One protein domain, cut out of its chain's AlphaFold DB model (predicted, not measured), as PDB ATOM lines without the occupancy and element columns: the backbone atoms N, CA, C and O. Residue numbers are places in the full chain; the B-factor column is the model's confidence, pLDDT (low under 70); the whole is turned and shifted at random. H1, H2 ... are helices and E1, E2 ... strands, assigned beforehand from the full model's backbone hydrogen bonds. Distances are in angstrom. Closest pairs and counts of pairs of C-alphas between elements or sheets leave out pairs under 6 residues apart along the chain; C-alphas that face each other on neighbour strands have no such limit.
ATOM      1  N   ILE A   5      27.066 -40.723 -10.701       97.69
ATOM      2  CA  ILE A   5      26.256 -39.604 -10.210       97.69
ATOM      3  C   ILE A   5      24.785 -39.829 -10.564       97.69
ATOM      4  O   ILE A   5      24.441 -39.997 -11.737       97.69
ATOM      5  N   LEU A   6      23.921 -39.830  -9.552       98.38
ATOM      6  CA  LEU A   6      22.470 -39.793  -9.705       98.38
ATOM      7  C   LEU A   6      21.965 -38.389  -9.370       98.38
ATOM      8  O   LEU A   6      22.351 -37.808  -8.360       98.38
ATOM      9  N   VAL A   7      21.093 -37.837 -10.202       98.69
ATOM     10  CA  VAL A   7      20.559 -36.481 -10.053       98.69
ATOM     11  C   VAL A   7      19.087 -36.568  -9.675       98.69
ATOM     12  O   VAL A   7      18.294 -37.141 -10.418       98.69
ATOM     13  N   MET A   8      18.723 -35.979  -8.534       98.62
ATOM     14  CA  MET A   8      17.356 -35.933  -8.020       98.62
ATOM     15  C   MET A   8      16.801 -34.500  -8.078       98.62
ATOM     16  O   MET A   8      17.160 -33.654  -7.246       98.62
ATOM     17  N   PRO A   9      15.951 -34.177  -9.065       98.62
ATOM     18  CA  PRO A   9      15.270 -32.889  -9.132       98.62
ATOM     19  C   PRO A   9      14.290 -32.647  -7.978       98.62
ATOM     20  O   PRO A   9      13.951 -33.552  -7.222       98.62
ATOM     21  N   GLY A  10      13.819 -31.404  -7.868       97.94
ATOM     22  CA  GLY A  10      12.695 -31.034  -7.003       97.94
ATOM     23  C   GLY A  10      11.350 -31.116  -7.730       97.94
ATOM     24  O   GLY A  10      11.280 -31.579  -8.868       97.94
ATOM     25  N   ILE A  11      10.280 -30.652  -7.074       97.62
ATOM     26  CA  ILE A  11       8.935 -30.563  -7.670       97.62
ATOM     27  C   ILE A  11       8.980 -29.795  -9.002       97.62
ATOM     28  O   ILE A  11       9.743 -28.834  -9.129       97.62
ATOM     29  N   HIS A  12       8.186 -30.228  -9.985       97.50
ATOM     30  CA  HIS A  12       8.223 -29.773 -11.385       97.50
ATOM     31  C   HIS A  12       9.509 -30.136 -12.156       97.50
ATOM     32  O   HIS A  12       9.726 -29.679 -13.281       97.50
ATOM     33  N   GLY A  13      10.375 -30.962 -11.568       97.50
ATOM     34  CA  GLY A  13      11.623 -31.392 -12.174       97.50
ATOM     35  C   GLY A  13      12.664 -30.275 -12.286       97.50
ATOM     36  O   GLY A  13      12.616 -29.243 -11.617       97.50
ATOM     37  N   SER A  14      13.635 -30.497 -13.169       98.19
ATOM     38  CA  SER A  14      14.695 -29.540 -13.483       98.19
ATOM     39  C   SER A  14      14.601 -29.160 -14.951       98.19
ATOM     40  O   SER A  14      14.973 -29.934 -15.833       98.19
ATOM     41  N   GLY A  15      14.049 -27.974 -15.216       97.62
ATOM     42  CA  GLY A  15      13.845 -27.469 -16.575       97.62
ATOM     43  C   GLY A  15      15.156 -27.207 -17.340       97.62
ATOM     44  O   GLY A  15      16.244 -27.304 -16.766       97.62
ATOM     45  N   PRO A  16      15.094 -26.813 -18.626       97.69
ATOM     46  CA  PRO A  16      16.269 -26.746 -19.509       97.69
ATOM     47  C   PRO A  16      17.398 -25.814 -19.047       97.69
ATOM     48  O   PRO A  16      18.559 -26.044 -19.361       97.69
ATOM     49  N   LYS A  17      17.065 -24.753 -18.303       97.94
ATOM     50  CA  LYS A  17      18.036 -23.775 -17.779       97.94
ATOM     51  C   LYS A  17      18.471 -24.060 -16.340       97.94
ATOM     52  O   LYS A  17      19.257 -23.300 -15.782       97.94
ATOM     53  N   HIS A  18      17.924 -25.101 -15.718       98.56
ATOM     54  CA  HIS A  18      18.279 -25.464 -14.356       98.56
ATOM     55  C   HIS A  18      19.678 -26.087 -14.326       98.56
ATOM     56  O   HIS A  18      20.033 -26.857 -15.217       98.56
ATOM     57  N   TRP A  19      20.462 -25.790 -13.289       98.50
ATOM     58  CA  TRP A  19      21.859 -26.222 -13.193       98.50
ATOM     59  C   TRP A  19      22.020 -27.748 -13.252       98.50
ATOM     60  O   TRP A  19      22.948 -28.215 -13.899       98.50
ATOM     61  N   GLN A  20      21.086 -28.521 -12.680       98.44
ATOM     62  CA  GLN A  20      21.084 -29.989 -12.797       98.44
ATOM     63  C   GLN A  20      21.031 -30.443 -14.264       98.44
ATOM     64  O   GLN A  20      21.829 -31.277 -14.673       98.44
ATOM     65  N   THR A  21      20.164 -29.837 -15.081       98.44
ATOM     66  CA  THR A  21      20.066 -30.139 -16.521       98.44
ATOM     67  C   THR A  21      21.317 -29.712 -17.279       98.44
ATOM     68  O   THR A  21      21.781 -30.415 -18.172       98.44
ATOM     69  N   LEU A  22      21.890 -28.561 -16.919       98.44
ATOM     70  CA  LEU A  22      23.128 -28.079 -17.532       98.44
ATOM     71  C   LEU A  22      24.325 -28.974 -17.189       98.44
ATOM     72  O   LEU A  22      25.235 -29.100 -18.006       98.44
ATOM     73  N   TRP A  23      24.346 -29.581 -16.001       97.81
ATOM     74  CA  TRP A  23      25.367 -30.551 -15.606       97.81
ATOM     75  C   TRP A  23      25.196 -31.878 -16.336       97.81
ATOM     76  O   TRP A  23      26.159 -32.358 -16.918       97.81
ATOM     77  N   GLU A  24      23.983 -32.427 -16.392       97.75
ATOM     78  CA  GLU A  24      23.692 -33.647 -17.160       97.75
ATOM     79  C   GLU A  24      24.097 -33.510 -18.638       97.75
ATOM     80  O   GLU A  24      24.630 -34.441 -19.229       97.75
ATOM     81  N   ALA A  25      23.918 -32.324 -19.232       97.44
ATOM     82  CA  ALA A  25      24.352 -32.059 -20.604       97.44
ATOM     83  C   ALA A  25      25.884 -32.053 -20.782       97.44
ATOM     84  O   ALA A  25      26.373 -32.309 -21.882       97.44
ATOM     85  N   GLN A  26      26.642 -31.739 -19.729       97.50
ATOM     86  CA  GLN A  26      28.112 -31.717 -19.734       97.50
ATOM     87  C   GLN A  26      28.728 -33.055 -19.307       97.50
ATOM     88  O   GLN A  26      29.889 -33.314 -19.619       97.50
ATOM     89  N   HIS A  27      27.955 -33.900 -18.624       96.38
ATOM     90  CA  HIS A  27      28.398 -35.154 -18.024       96.38
ATOM     91  C   HIS A  27      27.456 -36.297 -18.436       96.38
ATOM     92  O   HIS A  27      26.471 -36.562 -17.746       96.38
ATOM     93  N   PRO A  28      27.729 -36.978 -19.569       93.12
ATOM     94  CA  PRO A  28      26.859 -38.031 -20.107       93.12
ATOM     95  C   PRO A  28      26.677 -39.244 -19.186       93.12
ATOM     96  O   PRO A  28      25.764 -40.045 -19.377       93.12
ATOM     97  N   ASP A  29      27.574 -39.411 -18.221       93.94
ATOM     98  CA  ASP A  29      27.546 -40.444 -17.196       93.94
ATOM     99  C   ASP A  29      26.567 -40.126 -16.056       93.94
ATOM    100  O   ASP A  29      26.196 -41.036 -15.314       93.94
ATOM    101  N   TYR A  30      26.098 -38.883 -15.917       96.94
ATOM    102  CA  TYR A  30      25.128 -38.506 -14.889       96.94
ATOM    103  C   TYR A  30      23.741 -39.024 -15.269       96.94
ATOM    104  O   TYR A  30      23.295 -38.888 -16.409       96.94
ATOM    105  N   ARG A  31      23.014 -39.587 -14.299       97.25
ATOM    106  CA  ARG A  31      21.669 -40.128 -14.533       97.25
ATOM    107  C   ARG A  31      20.633 -39.394 -13.707       97.25
ATOM    108  O   ARG A  31      20.705 -39.383 -12.483       97.25
ATOM    109  N   ARG A  32      19.631 -38.821 -14.371       98.31
ATOM    110  CA  ARG A  32      18.472 -38.226 -13.703       98.31
ATOM    111  C   ARG A  32      17.505 -39.307 -13.242       98.31
ATOM    112  O   ARG A  32      17.013 -40.077 -14.067       98.31
ATOM    113  N   ILE A  33      17.174 -39.297 -11.957       98.44
ATOM    114  CA  ILE A  33      16.102 -40.118 -11.395       98.44
ATOM    115  C   ILE A  33      14.770 -39.609 -11.950       98.44
ATOM    116  O   ILE A  33      14.484 -38.411 -11.893       98.44
ATOM    117  N   GLN A  34      13.982 -40.514 -12.528       97.38
ATOM    118  CA  GLN A  34      12.627 -40.222 -12.992       97.38
ATOM    119  C   GLN A  34      11.626 -40.581 -11.901       97.38
ATOM    120  O   GLN A  34      11.809 -41.565 -11.195       97.38
ATOM    121  N   VAL A  35      10.567 -39.790 -11.788       96.81
ATOM    122  CA  VAL A  35       9.407 -40.089 -10.944       96.81
ATOM    123  C   VAL A  35       8.165 -40.139 -11.824       96.81
ATOM    124  O   VAL A  35       8.155 -39.555 -12.910       96.81
ATOM    125  N   ASP A  36       7.114 -40.793 -11.341       94.00
ATOM    126  CA  ASP A  36       5.867 -40.961 -12.097       94.00
ATOM    127  C   ASP A  36       5.184 -39.631 -12.441       94.00
ATOM    128  O   ASP A  36       4.647 -39.461 -13.533       94.00
ATOM    129  N   ASP A  37       5.190 -38.687 -11.496       95.56
ATOM    130  CA  ASP A  37       4.520 -37.397 -11.631       95.56
ATOM    131  C   ASP A  37       5.299 -36.307 -10.877       95.56
ATOM    132  O   ASP A  37       5.439 -36.331  -9.648       95.56
ATOM    133  N   TRP A  38       5.824 -35.342 -11.633       96.44
ATOM    134  CA  TRP A  38       6.591 -34.214 -11.102       96.44
ATOM    135  C   TRP A  38       5.720 -33.157 -10.410       96.44
ATOM    136  O   TRP A  38       6.245 -32.383  -9.605       96.44
ATOM    137  N   ASP A  39       4.418 -33.132 -10.701       96.19
ATOM    138  CA  ASP A  39       3.445 -32.177 -10.169       96.19
ATOM    139  C   ASP A  39       2.688 -32.754  -8.956       96.19
ATOM    140  O   ASP A  39       2.059 -32.015  -8.191       96.19
ATOM    141  N   ARG A  40       2.771 -34.075  -8.734       95.19
ATOM    142  CA  ARG A  40       2.160 -34.785  -7.596       95.19
ATOM    143  C   ARG A  40       3.199 -35.527  -6.747       95.19
ATOM    144  O   ARG A  40       3.348 -36.746  -6.858       95.19
ATOM    145  N   PRO A  41       3.891 -34.821  -5.836       92.25
ATOM    146  CA  PRO A  41       4.981 -35.396  -5.058       92.25
ATOM    147  C   PRO A  41       4.504 -36.230  -3.865       92.25
ATOM    148  O   PRO A  41       4.600 -35.820  -2.704       92.25
ATOM    149  N   TYR A  42       4.000 -37.431  -4.124       96.31
ATOM    150  CA  TYR A  42       3.774 -38.394  -3.053       96.31
ATOM    151  C   TYR A  42       5.121 -38.892  -2.518       96.31
ATOM    152  O   TYR A  42       5.938 -39.427  -3.260       96.31
ATOM    153  N   CYS A  43       5.347 -38.732  -1.211       95.50
ATOM    154  CA  CYS A  43       6.615 -39.106  -0.578       95.50
ATOM    155  C   CYS A  43       7.016 -40.557  -0.893       95.50
ATOM    156  O   CYS A  43       8.158 -40.818  -1.256       95.50
ATOM    157  N   SER A  44       6.059 -41.488  -0.842       95.75
ATOM    158  CA  SER A  44       6.301 -42.903  -1.128       95.75
ATOM    159  C   SER A  44       6.777 -43.168  -2.555       95.75
ATOM    160  O   SER A  44       7.670 -43.989  -2.729       95.75
ATOM    161  N   SER A  45       6.224 -42.489  -3.569       96.62
ATOM    162  CA  SER A  45       6.644 -42.711  -4.960       96.62
ATOM    163  C   SER A  45       8.029 -42.130  -5.223       96.62
ATOM    164  O   SER A  45       8.848 -42.759  -5.882       96.62
ATOM    165  N   TRP A  46       8.334 -40.971  -4.642       97.88
ATOM    166  CA  TRP A  46       9.646 -40.343  -4.772       97.88
ATOM    167  C   TRP A  46      10.744 -41.135  -4.056       97.88
ATOM    168  O   TRP A  46      11.832 -41.294  -4.599       97.88
ATOM    169  N   VAL A  47      10.459 -41.665  -2.863       97.81
ATOM    170  CA  VAL A  47      11.382 -42.560  -2.148       97.81
ATOM    171  C   VAL A  47      11.603 -43.855  -2.931       97.81
ATOM    172  O   VAL A  47      12.749 -44.262  -3.078       97.81
ATOM    173  N   ALA A  48      10.547 -44.463  -3.482       97.25
ATOM    174  CA  ALA A  48      10.666 -45.679  -4.289       97.25
ATOM    175  C   ALA A  48      11.491 -45.461  -5.571       97.25
ATOM    176  O   ALA A  48      12.327 -46.290  -5.910       97.25
ATOM    177  N   ALA A  49      11.315 -44.322  -6.247       98.19
ATOM    178  CA  ALA A  49      12.111 -43.973  -7.423       98.19
ATOM    179  C   ALA A  49      13.606 -43.804  -7.097       98.19
ATOM    180  O   ALA A  49      14.468 -44.200  -7.883       98.19
ATOM    181  N   ILE A  50      13.926 -43.220  -5.934       98.25
ATOM    182  CA  ILE A  50      15.312 -43.124  -5.462       98.25
ATOM    183  C   ILE A  50      15.865 -44.517  -5.168       98.25
ATOM    184  O   ILE A  50      16.976 -44.819  -5.596       98.25
ATOM    185  N   ASP A  51      15.086 -45.361  -4.496       97.62
ATOM    186  CA  ASP A  51      15.474 -46.728  -4.150       97.62
ATOM    187  C   ASP A  51      15.818 -47.569  -5.388       97.62
ATOM    188  O   ASP A  51      16.909 -48.130  -5.482       97.62
ATOM    189  N   GLU A  52      14.952 -47.557  -6.404       97.56
ATOM    190  CA  GLU A  52      15.179 -48.255  -7.674       97.56
ATOM    191  C   GLU A  52      16.433 -47.739  -8.405       97.56
ATOM    192  O   GLU A  52      17.250 -48.511  -8.926       97.56
ATOM    193  N   ALA A  53      16.624 -46.417  -8.426       97.31
ATOM    194  CA  ALA A  53      17.782 -45.809  -9.069       97.31
ATOM    195  C   ALA A  53      19.094 -46.136  -8.335       97.31
ATOM    196  O   ALA A  53      20.118 -46.360  -8.982       97.31
ATOM    197  N   VAL A  54      19.074 -46.189  -7.000       95.75
ATOM    198  CA  VAL A  54      20.237 -46.566  -6.188       95.75
ATOM    199  C   VAL A  54      20.551 -48.053  -6.352       95.75
ATOM    200  O   VAL A  54      21.705 -48.392  -6.606       95.75
ATOM    201  N   ALA A  55      19.547 -48.930  -6.290       95.00
ATOM    202  CA  ALA A  55      19.722 -50.377  -6.435       95.00
ATOM    203  C   ALA A  55      20.294 -50.784  -7.808       95.00
ATOM    204  O   ALA A  55      20.969 -51.807  -7.929       95.00
ATOM    205  N   SER A  56      20.049 -49.979  -8.845       94.12
ATOM    206  CA  SER A  56      20.569 -50.199 -10.201       94.12
ATOM    207  C   SER A  56      21.917 -49.518 -10.487       94.12
ATOM    208  O   SER A  56      22.500 -49.732 -11.558       94.12
ATOM    209  N   ALA A  57      22.438 -48.705  -9.562       94.50
ATOM    210  CA  ALA A  57      23.691 -47.980  -9.741       94.50
ATOM    211  C   ALA A  57      24.912 -48.803  -9.280       94.50
ATOM    212  O   ALA A  57      24.877 -49.437  -8.225       94.50
ATOM    213  N   PRO A  58      26.037 -48.775 -10.020       91.19
ATOM    214  CA  PRO A  58      27.286 -49.344  -9.531       91.19
ATOM    215  C   PRO A  58      27.828 -48.536  -8.341       91.19
ATOM    216  O   PRO A  58      27.697 -47.314  -8.290       91.19
ATOM    217  N   VAL A  59      28.484 -49.225  -7.407       87.62
ATOM    218  CA  VAL A  59      29.145 -48.616  -6.241       87.62
ATOM    219  C   VAL A  59      30.623 -48.340  -6.576       87.62
ATOM    220  O   VAL A  59      31.278 -49.224  -7.134       87.62
ATOM    221  N   PRO A  60      31.189 -47.166  -6.223       92.56
ATOM    222  CA  PRO A  60      30.577 -46.065  -5.471       92.56
ATOM    223  C   PRO A  60      29.635 -45.188  -6.310       92.56
ATOM    224  O   PRO A  60      29.867 -44.963  -7.498       92.56
ATOM    225  N   MET A  61      28.613 -44.630  -5.656       95.12
ATOM    226  CA  MET A  61      27.661 -43.684  -6.248       95.12
ATOM    227  C   MET A  61      27.512 -42.419  -5.389       95.12
ATOM    228  O   MET A  61      27.848 -42.424  -4.202       95.12
ATOM    229  N   LEU A  62      27.024 -41.330  -5.989       97.06
ATOM    230  CA  LEU A  62      26.708 -40.074  -5.309       97.06
ATOM    231  C   LEU A  62      25.370 -39.512  -5.799       97.06
ATOM    232  O   LEU A  62      25.114 -39.436  -6.999       97.06
ATOM    233  N   LEU A  63      24.533 -39.084  -4.854       98.06
ATOM    234  CA  LEU A  63      23.218 -38.505  -5.115       98.06
ATOM    235  C   LEU A  63      23.267 -36.970  -5.022       98.06
ATOM    236  O   LEU A  63      23.589 -36.411  -3.975       98.06
ATOM    237  N   VAL A  64      22.920 -36.281  -6.111       98.44
ATOM    238  CA  VAL A  64      22.844 -34.815  -6.217       98.44
ATOM    239  C   VAL A  64      21.382 -34.381  -6.218       98.44
ATOM    240  O   VAL A  64      20.712 -34.421  -7.253       98.44
ATOM    241  N   ALA A  65      20.883 -33.942  -5.066       98.62
ATOM    242  CA  ALA A  65      19.482 -33.574  -4.884       98.62
ATOM    243  C   ALA A  65      19.242 -32.053  -4.851       98.62
ATOM    244  O   ALA A  65      20.127 -31.278  -4.484       98.62
ATOM    245  N   HIS A  66      18.029 -31.619  -5.214       98.69
ATOM    246  CA  HIS A  66      17.607 -30.216  -5.156       98.69
ATOM    247  C   HIS A  66      16.192 -30.045  -4.575       98.69
ATOM    248  O   HIS A  66      15.266 -30.760  -4.954       98.69
ATOM    249  N   SER A  67      15.999 -29.029  -3.719       98.19
ATOM    250  CA  SER A  67      14.693 -28.620  -3.169       98.19
ATOM    251  C   SER A  67      13.916 -29.800  -2.552       98.19
ATOM    252  O   SER A  67      14.452 -30.481  -1.680       98.19
ATOM    253  N   LEU A  68      12.683 -30.076  -2.995       98.06
ATOM    254  CA  LEU A  68      11.891 -31.230  -2.553       98.06
ATOM    255  C   LEU A  68      12.645 -32.563  -2.723       98.06
ATOM    256  O   LEU A  68      12.529 -33.442  -1.870       98.06
ATOM    257  N   GLY A  69      13.464 -32.688  -3.772       98.31
ATOM    258  CA  GLY A  69      14.311 -33.854  -3.997       98.31
ATOM    259  C   GLY A  69      15.236 -34.131  -2.813       98.31
ATOM    260  O   GLY A  69      15.422 -35.287  -2.461       98.31
ATOM    261  N   CYS A  70      15.732 -33.097  -2.120       98.62
ATOM    262  CA  CYS A  70      16.553 -33.276  -0.918       98.62
ATOM    263  C   CYS A  70      15.774 -33.951   0.216       98.62
ATOM    264  O   CYS A  70      16.308 -34.825   0.894       98.62
ATOM    265  N   LEU A  71      14.512 -33.560   0.421       98.38
ATOM    266  CA  LEU A  71      13.664 -34.153   1.457       98.38
ATOM    267  C   LEU A  71      13.372 -35.624   1.142       98.38
ATOM    268  O   LEU A  71      13.450 -36.463   2.039       98.38
ATOM    269  N   ALA A  72      13.100 -35.946  -0.126       98.19
ATOM    270  CA  ALA A  72      12.931 -37.326  -0.575       98.19
ATOM    271  C   ALA A  72      14.214 -38.151  -0.374       98.19
ATOM    272  O   ALA A  72      14.143 -39.244   0.179       98.19
ATOM    273  N   SER A  73      15.387 -37.610  -0.725       98.44
ATOM    274  CA  SER A  73      16.681 -38.284  -0.542       98.44
ATOM    275  C   SER A  73      17.003 -38.580   0.919       98.44
ATOM    276  O   SER A  73      17.417 -39.690   1.238       98.44
ATOM    277  N   VAL A  74      16.789 -37.618   1.824       98.25
ATOM    278  CA  VAL A  74      17.014 -37.837   3.262       98.25
ATOM    279  C   VAL A  74      16.004 -38.833   3.829       98.25
ATOM    280  O   VAL A  74      16.372 -39.680   4.639       98.25
ATOM    281  N   THR A  75      14.745 -38.769   3.383       98.12
ATOM    282  CA  THR A  75      13.715 -39.731   3.801       98.12
ATOM    283  C   THR A  75      14.068 -41.143   3.345       98.12
ATOM    284  O   THR A  75      14.002 -42.064   4.150       98.12
ATOM    285  N   TRP A  76      14.495 -41.313   2.092       97.94
ATOM    286  CA  TRP A  76      14.968 -42.595   1.571       97.94
ATOM    287  C   TRP A  76      16.141 -43.131   2.399       97.94
ATOM    288  O   TRP A  76      16.033 -44.225   2.943       97.94
ATOM    289  N   ALA A  77      17.196 -42.335   2.598       96.81
ATOM    290  CA  ALA A  77      18.374 -42.764   3.358       96.81
ATOM    291  C   ALA A  77      18.032 -43.149   4.809       96.81
ATOM    292  O   ALA A  77      18.586 -44.097   5.362       96.81
ATOM    293  N   TYR A  78      17.090 -42.433   5.432       96.94
ATOM    294  CA  TYR A  78      16.588 -42.795   6.754       96.94
ATOM    295  C   TYR A  78      15.864 -44.148   6.732       96.94
ATOM    296  O   TYR A  78      16.159 -45.009   7.558       96.94
ATOM    297  N   MET A  79      14.953 -44.363   5.780       94.69
ATOM    298  CA  MET A  79      14.189 -45.610   5.670       94.69
ATOM    299  C   MET A  79      15.078 -46.816   5.345       94.69
ATOM    300  O   MET A  79      14.892 -47.866   5.954       94.69
ATOM    301  N   ASP A  80      16.056 -46.650   4.454       91.75
ATOM    302  CA  ASP A  80      17.059 -47.667   4.115       91.75
ATOM    303  C   ASP A  80      17.873 -48.074   5.354       91.75
ATOM    304  O   ASP A  80      17.934 -49.249   5.713       91.75
ATOM    305  N   SER A  81      18.360 -47.097   6.132       91.44
ATOM    306  CA  SER A  81      19.124 -47.383   7.356       91.44
ATOM    307  C   SER A  81      18.338 -48.168   8.418       91.44
ATOM    308  O   SER A  81      18.924 -48.929   9.191       91.44
ATOM    309  N   LEU A  82      17.007 -48.027   8.456       87.69
ATOM    310  CA  LEU A  82      16.133 -48.807   9.341       87.69
ATOM    311  C   LEU A  82      15.920 -50.249   8.863       87.69
ATOM    312  O   LEU A  82      15.471 -51.084   9.653       87.69
TER     313      LEU A  82
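What this domain is: This is residues 5 to 82 of the 87 residues of an uncharacterized protein of Noviherbaspirillum sp. Root189 (UniProt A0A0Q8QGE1). A small two-stranded parallel sheet, E1 beside E2, stands in the middle, with H2 and H3 packed together and steeply crossed on one side of it and the short H1 alone on the other side. From H1 a long stretch with no named element, residues 27 to 42, runs past E1, pairing briefly with it through residues 31 to 32, and leads round to H2. The printed part has 78 residues, with three named helices and two named strands in the order E1, H1, H2, E2, H3, and the class is mostly helix. The whole is compact, with a radius of gyration of the C-alphas of 11.9 A and spans of 36 by 30 by 17 A.

How they stand to each other: Begin at the sheet, where E1, residues 5 to 8, and E2, residues 61 to 65, are parallel neighbours with 26 degrees between their directions. Look there for N 6 and O 62, and for N 64 and O 6, each pair within hydrogen-bond range at 2.8 A. Residues 6 to 7 of E1 also pair, parallel, with residues 31 to 32. E1, H1 of residues 19 to 26, H2 of residues 43 to 55, and E2 form a strand-helix-strand unit, two parallel neighbour strands with helices between them along the chain. The closest C-alphas of E1 and H1 are those of Val 7 and Gln 20, at 7.1 A; those of E1 and H2 are Leu 6 and Ala 53, at 7.7 A. H3, residues 68 to 82, comes closest to E1 at the C-alphas of Met 8 and Gly 69, 5.5 A. H2 and H3 touch, H3 with residues 72 to 76 alone; their closest C-alphas, Val 47 and Trp 76, are at 5.2 A. They run the same way at a steep tilt of 69 degrees, only just short of about perpendicular. H1 is apart from H2 and H3, and only just apart from E2, at 8.3 A. In H1, H2 and H3 every O i to N i+4 pair is within hydrogen-bond range.

Where its parts are: Find C-alpha 5 at (26.256, -39.604, -10.210), where E1 begins; it runs 9.9 A to C-alpha 8. E2 covers 13.1 A from Met 61 to Ala 65. H1 covers 10.6 A from Trp 19 to Gln 26. H2 starts at C-alpha 43, (6.615, -39.106, -0.578), and runs 18.3 A to Ala 55. H3, the longest helix, runs 21.6 A from Leu 68 to C-alpha 82 at (16.133, -48.807, 9.341).

The domain as a whole: The two C-alphas farthest apart are those of Lys 17 and Leu 82, 37.0 A. The printed part has no cut. The link from H1 to H2 is long, with 16 residues. The model's mean pLDDT over the printed part is 96.7, and no printed residue is under 70.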